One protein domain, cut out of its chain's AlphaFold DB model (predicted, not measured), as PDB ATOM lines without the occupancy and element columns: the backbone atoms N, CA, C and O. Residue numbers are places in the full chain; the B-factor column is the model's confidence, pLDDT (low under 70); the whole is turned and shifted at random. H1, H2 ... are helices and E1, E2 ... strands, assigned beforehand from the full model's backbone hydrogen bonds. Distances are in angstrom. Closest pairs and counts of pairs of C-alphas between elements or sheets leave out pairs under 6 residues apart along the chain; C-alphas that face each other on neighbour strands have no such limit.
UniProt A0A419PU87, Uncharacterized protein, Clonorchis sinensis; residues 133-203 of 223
ATOM      1  N   VAL A 133     504.868 411.850 477.109       44.38
ATOM      2  CA  VAL A 133     503.973 411.166 478.051       44.38
ATOM      3  C   VAL A 133     504.517 411.347 479.466       44.38
ATOM      4  O   VAL A 133     505.651 410.999 479.762       44.38
ATOM      5  N   TRP A 134     503.706 411.889 480.363       42.53
ATOM      6  CA  TRP A 134     504.104 412.204 481.733       42.53
ATOM      7  C   TRP A 134     503.719 411.053 482.671       42.53
ATOM      8  O   TRP A 134     502.563 410.628 482.669       42.53
ATOM      9  N   ARG A 135     504.641 410.578 483.520       41.38
ATOM     10  CA  ARG A 135     504.290 409.685 484.638       41.38
ATOM     11  C   ARG A 135     504.103 410.519 485.905       41.38
ATOM     12  O   ARG A 135     504.968 411.311 486.265       41.38
ATOM     13  N   THR A 136     502.985 410.324 486.592       46.88
ATOM     14  CA  THR A 136     502.684 410.979 487.868       46.88
ATOM     15  C   THR A 136     502.533 409.944 488.965       46.88
ATOM     16  O   THR A 136     501.707 409.038 488.850       46.88
ATOM     17  N   ASN A 137     503.292 410.095 490.049       47.09
ATOM     18  CA  ASN A 137     502.966 409.431 491.304       47.09
ATOM     19  C   ASN A 137     501.976 410.329 492.052       47.09
ATOM     20  O   ASN A 137     502.296 411.468 492.402       47.09
ATOM     21  N   CYS A 138     500.752 409.838 492.232       46.88
ATOM     22  CA  CYS A 138     499.660 410.591 492.837       46.88
ATOM     23  C   CYS A 138     499.150 409.869 494.069       46.88
ATOM     24  O   CYS A 138     498.840 408.681 494.015       46.88
ATOM     25  N   HIS A 139     498.999 410.620 495.152       46.97
ATOM     26  CA  HIS A 139     498.284 410.173 496.336       46.97
ATOM     27  C   HIS A 139     497.004 411.008 496.443       46.97
ATOM     28  O   HIS A 139     497.057 412.240 496.493       46.97
ATOM     29  N   VAL A 140     495.848 410.342 496.401       41.34
ATOM     30  CA  VAL A 140     494.533 410.994 496.418       41.34
ATOM     31  C   VAL A 140     494.071 411.149 497.867       41.34
ATOM     32  O   VAL A 140     493.762 410.162 498.525       41.34
ATOM     33  N   LEU A 141     494.017 412.390 498.357       40.03
ATOM     34  CA  LEU A 141     493.330 412.772 499.594       40.03
ATOM     35  C   LEU A 141     492.456 414.011 499.304       40.03
ATOM     36  O   LEU A 141     492.980 415.016 498.817       40.03
ATOM     37  N   PRO A 142     491.137 413.996 499.569       59.25
ATOM     38  CA  PRO A 142     490.308 415.194 499.427       59.25
ATOM     39  C   PRO A 142     490.679 416.242 500.495       59.25
ATOM     40  O   PRO A 142     490.931 415.849 501.636       59.25
ATOM     41  N   PRO A 143     490.701 417.562 500.194       61.31
ATOM     42  CA  PRO A 143     490.318 418.245 498.949       61.31
ATOM     43  C   PRO A 143     491.517 418.700 498.084       61.31
ATOM     44  O   PRO A 143     491.377 419.607 497.263       61.31
ATOM     45  N   ALA A 144     492.719 418.143 498.276       80.50
ATOM     46  CA  ALA A 144     493.906 418.580 497.543       80.50
ATOM     47  C   ALA A 144     494.843 417.426 497.189       80.50
ATOM     48  O   ALA A 144     495.319 416.696 498.055       80.50
ATOM     49  N   HIS A 145     495.176 417.331 495.907       86.25
ATOM     50  CA  HIS A 145     496.072 416.312 495.390       86.25
ATOM     51  C   HIS A 145     497.526 416.756 495.554       86.25
ATOM     52  O   HIS A 145     497.902 417.851 495.124       86.25
ATOM     53  N   LEU A 146     498.343 415.893 496.157       91.81
ATOM     54  CA  LEU A 146     499.798 415.991 496.101       91.81
ATOM     55  C   LEU A 146     500.292 415.197 494.891       91.81
ATOM     56  O   LEU A 146     499.827 414.085 494.631       91.81
ATOM     57  N   TYR A 147     501.228 415.774 494.148       88.50
ATOM     58  CA  TYR A 147     501.845 415.144 492.987       88.50
ATOM     59  C   TYR A 147     503.347 415.397 492.993       88.50
ATOM     60  O   TYR A 147     503.805 416.434 493.482       88.50
ATOM     61  N   SER A 148     504.109 414.460 492.434       89.56
ATOM     62  CA  SER A 148     505.542 414.634 492.230       89.56
ATOM     63  C   SER A 148     505.983 414.279 490.813       89.56
ATOM     64  O   SER A 148     505.406 413.409 490.159       89.56
ATOM     65  N   PHE A 149     507.022 414.977 490.357       87.56
ATOM     66  CA  PHE A 149     507.762 414.692 489.134       87.56
ATOM     67  C   PHE A 149     509.228 414.478 489.478       87.56
ATOM     68  O   PHE A 149     509.769 415.171 490.337       87.56
ATOM     69  N   VAL A 150     509.870 413.546 488.783       87.06
ATOM     70  CA  VAL A 150     511.307 413.304 488.895       87.06
ATOM     71  C   VAL A 150     511.900 413.424 487.498       87.06
ATOM     72  O   VAL A 150     511.448 412.762 486.567       87.06
ATOM     73  N   CYS A 151     512.872 414.314 487.345       88.69
ATOM     74  CA  CYS A 151     513.643 414.482 486.121       88.69
ATOM     75  C   CYS A 151     514.748 413.416 486.037       88.69
ATOM     76  O   CYS A 151     515.204 412.916 487.067       88.69
ATOM     77  N   LEU A 152     515.251 413.126 484.830       85.06
ATOM     78  CA  LEU A 152     516.447 412.290 484.627       85.06
ATOM     79  C   LEU A 152     517.668 412.803 485.405       85.06
ATOM     80  O   LEU A 152     518.489 412.019 485.874       85.06
ATOM     81  N   SER A 153     517.747 414.119 485.619       87.38
ATOM     82  CA  SER A 153     518.763 414.765 486.463       87.38
ATOM     83  C   SER A 153     518.631 414.459 487.958       87.38
ATOM     84  O   SER A 153     519.413 414.974 488.752       87.38
ATOM     85  N   ARG A 154     517.620 413.675 488.360       87.94
ATOM     86  CA  ARG A 154     517.187 413.454 489.748       87.94
ATOM     87  C   ARG A 154     516.635 414.700 490.441       87.94
ATOM     88  O   ARG A 154     516.337 414.648 491.633       87.94
ATOM     89  N   ALA A 155     516.436 415.803 489.716       87.12
ATOM     90  CA  ALA A 155     515.656 416.916 490.239       87.12
ATOM     91  C   ALA A 155     514.219 416.443 490.488       87.12
ATOM     92  O   ALA A 155     513.595 415.843 489.610       87.12
ATOM     93  N   SER A 156     513.702 416.710 491.685       89.69
ATOM     94  CA  SER A 156     512.331 416.364 492.046       89.69
ATOM     95  C   SER A 156     511.503 417.627 492.232       89.69
ATOM     96  O   SER A 156     511.954 418.617 492.808       89.69
ATOM     97  N   TYR A 157     510.281 417.594 491.720       89.06
ATOM     98  CA  TYR A 157     509.283 418.620 491.951       89.06
ATOM     99  C   TYR A 157     508.135 417.989 492.718       89.06
ATOM    100  O   TYR A 157     507.627 416.948 492.307       89.06
ATOM    101  N   VAL A 158     507.701 418.632 493.797       91.44
ATOM    102  CA  VAL A 158     506.516 418.230 494.551       91.44
ATOM    103  C   VAL A 158     505.557 419.407 494.573       91.44
ATOM    104  O   VAL A 158     505.913 420.509 494.984       91.44
ATOM    105  N   GLY A 159     504.337 419.178 494.103       91.06
ATOM    106  CA  GLY A 159     503.302 420.194 494.040       91.06
ATOM    107  C   GLY A 159     502.025 419.751 494.732       91.06
ATOM    108  O   GLY A 159     501.740 418.565 494.891       91.06
ATOM    109  N   ARG A 160     501.222 420.744 495.109       91.31
ATOM    110  CA  ARG A 160     499.839 420.563 495.548       91.31
ATOM    111  C   ARG A 160     498.913 421.217 494.532       91.31
ATOM    112  O   ARG A 160     499.213 422.296 494.027       91.31
ATOM    113  N   THR A 161     497.801 420.568 494.215       90.75
ATOM    114  CA  THR A 161     496.759 421.132 493.353       90.75
ATOM    115  C   THR A 161     495.383 420.888 493.952       90.75
ATOM    116  O   THR A 161     495.071 419.792 494.412       90.75
ATOM    117  N   THR A 162     494.553 421.925 493.949       90.69
ATOM    118  CA  THR A 162     493.107 421.821 494.198       90.69
ATOM    119  C   THR A 162     492.328 421.584 492.904       90.69
ATOM    120  O   THR A 162     491.169 421.190 492.934       90.69
ATOM    121  N   ARG A 163     492.970 421.802 491.750       90.12
ATOM    122  CA  ARG A 163     492.421 421.531 490.419       90.12
ATOM    123  C   ARG A 163     492.638 420.073 490.033       90.12
ATOM    124  O   ARG A 163     493.511 419.397 490.585       90.12
ATOM    125  N   HIS A 164     491.897 419.631 489.020       88.12
ATOM    126  CA  HIS A 164     492.116 418.341 488.378       88.12
ATOM    127  C   HIS A 164     493.574 418.208 487.908       88.12
ATOM    128  O   HIS A 164     494.130 419.130 487.302       88.12
ATOM    129  N   LEU A 165     494.204 417.067 488.202       85.31
ATOM    130  CA  LEU A 165     495.631 416.871 487.956       85.31
ATOM    131  C   LEU A 165     495.988 417.039 486.477       85.31
ATOM    132  O   LEU A 165     496.972 417.703 486.177       85.31
ATOM    133  N   SER A 166     495.173 416.520 485.553       85.19
ATOM    134  CA  SER A 166     495.456 416.641 484.115       85.19
ATOM    135  C   SER A 166     495.504 418.098 483.639       85.19
ATOM    136  O   SER A 166     496.336 418.439 482.800       85.19
ATOM    137  N   SER A 167     494.674 418.980 484.210       87.81
ATOM    138  CA  SER A 167     494.724 420.418 483.928       87.81
ATOM    139  C   SER A 167     496.036 421.011 484.427       87.81
ATOM    140  O   SER A 167     496.701 421.742 483.698       87.81
ATOM    141  N   ARG A 168     496.463 420.631 485.638       88.75
ATOM    142  CA  ARG A 168     497.728 421.104 486.204       88.75
ATOM    143  C   ARG A 168     498.943 420.594 485.427       88.75
ATOM    144  O   ARG A 168     499.899 421.334 485.236       88.75
ATOM    145  N   MET A 169     498.900 419.357 484.943       84.62
ATOM    146  CA  MET A 169     499.943 418.796 484.084       84.62
ATOM    147  C   MET A 169     500.039 419.529 482.750       84.62
ATOM    148  O   MET A 169     501.142 419.796 482.292       84.62
ATOM    149  N   ARG A 170     498.903 419.908 482.153       84.12
ATOM    150  CA  ARG A 170     498.876 420.679 480.904       84.12
ATOM    151  C   ARG A 170     499.470 422.075 481.067       84.12
ATOM    152  O   ARG A 170     500.190 422.522 480.191       84.12
ATOM    153  N   GLU A 171     499.241 422.724 482.210       85.00
ATOM    154  CA  GLU A 171     499.886 424.006 482.548       85.00
ATOM    155  C   GLU A 171     501.421 423.882 482.657       85.00
ATOM    156  O   GLU A 171     502.142 424.848 482.408       85.00
ATOM    157  N   HIS A 172     501.928 422.702 483.034       82.19
ATOM    158  CA  HIS A 172     503.362 422.413 483.099       82.19
ATOM    159  C   HIS A 172     503.942 421.871 481.789       82.19
ATOM    160  O   HIS A 172     505.148 422.009 481.588       82.19
ATOM    161  N   ASN A 173     503.118 421.287 480.912       76.12
ATOM    162  CA  ASN A 173     503.531 420.822 479.595       76.12
ATOM    163  C   ASN A 173     503.857 422.039 478.722       76.12
ATOM    164  O   ASN A 173     502.965 422.834 478.413       76.12
ATOM    165  N   PRO A 174     505.117 422.225 478.317       63.16
ATOM    166  CA  PRO A 174     505.479 423.361 477.505       63.16
ATOM    167  C   PRO A 174     505.090 423.100 476.044       63.16
ATOM    168  O   PRO A 174     505.955 422.939 475.191       63.16
ATOM    169  N   GLU A 175     503.791 423.144 475.725       63.06
ATOM    170  CA  GLU A 175     503.319 423.258 474.329       63.06
ATOM    171  C   GLU A 175     503.987 424.462 473.628       63.06
ATOM    172  O   GLU A 175     504.225 424.466 472.428       63.06
ATOM    173  N   TYR A 176     504.419 425.445 474.419       55.44
ATOM    174  CA  TYR A 176     505.151 426.640 474.018       55.44
ATOM    175  C   TYR A 176     506.628 426.455 473.616       55.44
ATOM    176  O   TYR A 176     507.300 427.463 473.420       55.44
ATOM    177  N   LEU A 177     507.203 425.245 473.597       54.75
ATOM    178  CA  LEU A 177     508.588 425.065 473.118       54.75
ATOM    179  C   LEU A 177     508.688 424.935 471.590       54.75
ATOM    180  O   LEU A 177     509.783 425.065 471.055       54.75
ATOM    181  N   SER A 178     507.573 424.724 470.882       56.75
ATOM    182  CA  SER A 178     507.560 424.588 469.417       56.75
ATOM    183  C   SER A 178     507.295 425.895 468.655       56.75
ATOM    184  O   SER A 178     507.451 425.923 467.437       56.75
ATOM    185  N   GLY A 179     506.918 426.984 469.337       55.22
ATOM    186  CA  GLY A 179     506.569 428.267 468.714       55.22
ATOM    187  C   GLY A 179     507.343 429.440 469.316       55.22
ATOM    188  O   GLY A 179     507.541 429.508 470.526       55.22
ATOM    189  N   SER A 180     507.764 430.388 468.478       53.59
ATOM    190  CA  SER A 180     508.617 431.557 468.771       53.59
ATOM    191  C   SER A 180     508.003 432.642 469.687       53.59
ATOM    192  O   SER A 180     508.297 433.830 469.550       53.59
ATOM    193  N   TRP A 181     507.160 432.273 470.656       44.66
ATOM    194  CA  TRP A 181     506.445 433.227 471.508       44.66
ATOM    195  C   TRP A 181     507.259 433.651 472.749       44.66
ATOM    196  O   TRP A 181     507.709 432.815 473.534       44.66
ATOM    197  N   LYS A 182     507.407 434.969 472.977       51.59
ATOM    198  CA  LYS A 182     507.955 435.551 474.224       51.59
ATOM    199  C   LYS A 182     506.965 435.344 475.384       51.59
ATOM    200  O   LYS A 182     505.810 435.750 475.282       51.59
ATOM    201  N   LYS A 183     507.404 434.706 476.477       57.91
ATOM    202  CA  LYS A 183     506.531 434.212 477.564       57.91
ATOM    203  C   LYS A 183     506.371 435.170 478.754       57.91
ATOM    204  O   LYS A 183     507.366 435.736 479.203       57.91
ATOM    205  N   PRO A 184     505.181 435.206 479.385       43.84
ATOM    206  CA  PRO A 184     505.029 435.523 480.799       43.84
ATOM    207  C   PRO A 184     505.254 434.269 481.675       43.84
ATOM    208  O   PRO A 184     504.763 433.189 481.365       43.84
ATOM    209  N   GLY A 185     505.997 434.431 482.776       58.38
ATOM    210  CA  GLY A 185     506.022 433.552 483.959       58.38
ATOM    211  C   GLY A 185     506.173 432.043 483.724       58.38
ATOM    212  O   GLY A 185     505.205 431.296 483.848       58.38
ATOM    213  N   LEU A 186     507.393 431.572 483.463       71.81
ATOM    214  CA  LEU A 186     507.687 430.137 483.410       71.81
ATOM    215  C   LEU A 186     507.474 429.481 484.783       71.81
ATOM    216  O   LEU A 186     507.951 429.976 485.803       71.81
ATOM    217  N   SER A 187     506.776 428.341 484.812       79.94
ATOM    218  CA  SER A 187     506.757 427.486 486.006       79.94
ATOM    219  C   SER A 187     508.168 426.952 486.294       79.94
ATOM    220  O   SER A 187     508.957 426.785 485.366       79.94
ATOM    221  N   ALA A 188     508.483 426.632 487.554       82.06
ATOM    222  CA  ALA A 188     509.793 426.076 487.926       82.06
ATOM    223  C   ALA A 188     510.158 424.815 487.115       82.06
ATOM    224  O   ALA A 188     511.311 424.618 486.748       82.06
ATOM    225  N   ILE A 189     509.153 424.007 486.763       81.44
ATOM    226  CA  ILE A 189     509.304 422.845 485.878       81.44
ATOM    227  C   ILE A 189     509.720 423.277 484.464       81.44
ATOM    228  O   ILE A 189     510.649 422.719 483.891       81.44
ATOM    229  N   ALA A 190     509.064 424.296 483.905       80.69
ATOM    230  CA  ALA A 190     509.373 424.789 482.568       80.69
ATOM    231  C   ALA A 190     510.745 425.487 482.494       80.69
ATOM    232  O   ALA A 190     511.419 425.359 481.475       80.69
ATOM    233  N   SER A 191     511.172 426.177 483.561       83.62
ATOM    234  CA  SER A 191     512.538 426.726 483.669       83.62
ATOM    235  C   SER A 191     513.570 425.605 483.679       83.62
ATOM    236  O   SER A 191     514.492 425.609 482.870       83.62
ATOM    237  N   HIS A 192     513.346 424.575 484.501       83.94
ATOM    238  CA  HIS A 192     514.230 423.414 484.567       83.94
ATOM    239  C   HIS A 192     514.373 422.707 483.209       83.94
ATOM    240  O   HIS A 192     515.479 422.308 482.838       83.94
ATOM    241  N   PHE A 193     513.282 422.578 482.443       80.62
ATOM    242  CA  PHE A 193     513.342 422.035 481.083       80.62
ATOM    243  C   PHE A 193     514.138 422.908 480.124       80.62
ATOM    244  O   PHE A 193     514.949 422.378 479.370       80.62
ATOM    245  N   ALA A 194     513.921 424.223 480.155       80.06
ATOM    246  CA  ALA A 194     514.642 425.153 479.293       80.06
ATOM    247  C   ALA A 194     516.152 425.152 479.584       80.06
ATOM    248  O   ALA A 194     516.953 425.227 478.659       80.06
ATOM    249  N   GLU A 195     516.536 425.034 480.855       81.12
ATOM    250  CA  GLU A 195     517.936 425.059 481.287       81.12
ATOM    251  C   GLU A 195     518.670 423.749 481.004       81.12
ATOM    252  O   GLU A 195     519.825 423.762 480.588       81.12
ATOM    253  N   THR A 196     518.022 422.609 481.246       80.44
ATOM    254  CA  THR A 196     518.718 421.317 481.218       80.44
ATOM    255  C   THR A 196     518.531 420.540 479.924       80.44
ATOM    256  O   THR A 196     519.288 419.607 479.674       80.44
ATOM    257  N   SER A 197     517.528 420.883 479.103       76.56
ATOM    258  CA  SER A 197     517.117 420.095 477.927       76.56
ATOM    259  C   SER A 197     516.887 418.604 478.224       76.56
ATOM    260  O   SER A 197     516.822 417.782 477.311       76.56
ATOM    261  N   HIS A 198     516.768 418.225 479.499       76.94
ATOM    262  CA  HIS A 198     516.577 416.842 479.886       76.94
ATOM    263  C   HIS A 198     515.133 416.442 479.616       76.94
ATOM    264  O   HIS A 198     514.190 417.094 480.069       76.94
ATOM    265  N   ALA A 199     514.966 415.328 478.914       60.72
ATOM    266  CA  ALA A 199     513.686 414.650 478.866       60.72
ATOM    267  C   ALA A 199     513.341 414.107 480.262       60.72
ATOM    268  O   ALA A 199     514.217 413.770 481.062       60.72
ATOM    269  N   ILE A 200     512.054 414.008 480.575       61.62
ATOM    270  CA  ILE A 200     511.633 413.165 481.695       61.62
ATOM    271  C   ILE A 200     511.813 411.717 481.270       61.62
ATOM    272  O   ILE A 200     511.461 411.358 480.147       61.62
ATOM    273  N   ASP A 201     512.332 410.895 482.178       49.69
ATOM    274  CA  ASP A 201     512.411 409.460 481.957       49.69
ATOM    275  C   ASP A 201     511.005 408.871 481.869       49.69
ATOM    276  O   ASP A 201     510.211 408.961 482.814       49.69
ATOM    277  N   ILE A 202     510.705 408.252 480.736       45.41
ATOM    278  CA  ILE A 202     509.493 407.466 480.542       45.41
ATOM    279  C   ILE A 202     509.963 406.016 480.467       45.41
ATOM    280  O   ILE A 202     510.211 405.525 479.365       45.41
ATOM    281  N   PRO A 203     510.113 405.302 481.598       39.59
ATOM    282  CA  PRO A 203     510.470 403.897 481.523       39.59
ATOM    283  C   PRO A 203     509.340 403.150 480.808       39.59
ATOM    284  O   PRO A 203     508.185 403.155 481.261       39.59
TER     285      PRO A 203
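AT A GLANCE: This is residues 133 to 203 of the 223 residues of an uncharacterized protein of Clonorchis sinensis (UniProt A0A419PU87). A small three-stranded antiparallel sheet has H1 slantwise over one face; H2 sits near the first residues of E3, and residues 178 to 185 stick out as a loop. The 71 printed residues include E1, E2, E3, H1, H2 in that order, mixed in class, with under half in named elements. The whole is compact, radius of gyration of the C-alphas 12.8 A, spanning 39 by 26 by 18 A.

IN THESE COORDINATES: Find C-alpha 137 at (502.966, 409.431, 491.304), where E1, residues 137 to 139, begins; E2 is residues 145 to 150, 16.8 A, E3 residues 156 to 161, 16.3 A, H1 residues 165 to 172, and H2 residues 188 to 196, which ends at C-alpha 196 at (518.718, 421.317, 481.218).

HOW THE PARTS SIT: The strands form a meander, each the antiparallel neighbour of the one before, in order E1, E2, E3. In hairpin E1 and E2, N 148 and O 137 are 3.5 A apart; in hairpin E2 and E3, N 147 and O 159 are 2.9 A apart, both within hydrogen-bond range. H1 is on the sheet at a height of 10.6 A; the closest C-alphas of H1 and E3 are Arg 168 and Thr 161, 7.2 A. H2 is close to H1 but not clearly touching, C-alphas 190 and 172 being closest at 6.5 A, at a steep tilt of 47 degrees, the same way. In both helices every O i to N i+4 pair is within hydrogen-bond range.

THE WHOLE: The printed part has no cut; the link H1 to H2 is long, and pLDDT is under 70 at residues 133 to 143, 174 to 185 and 199 to 203.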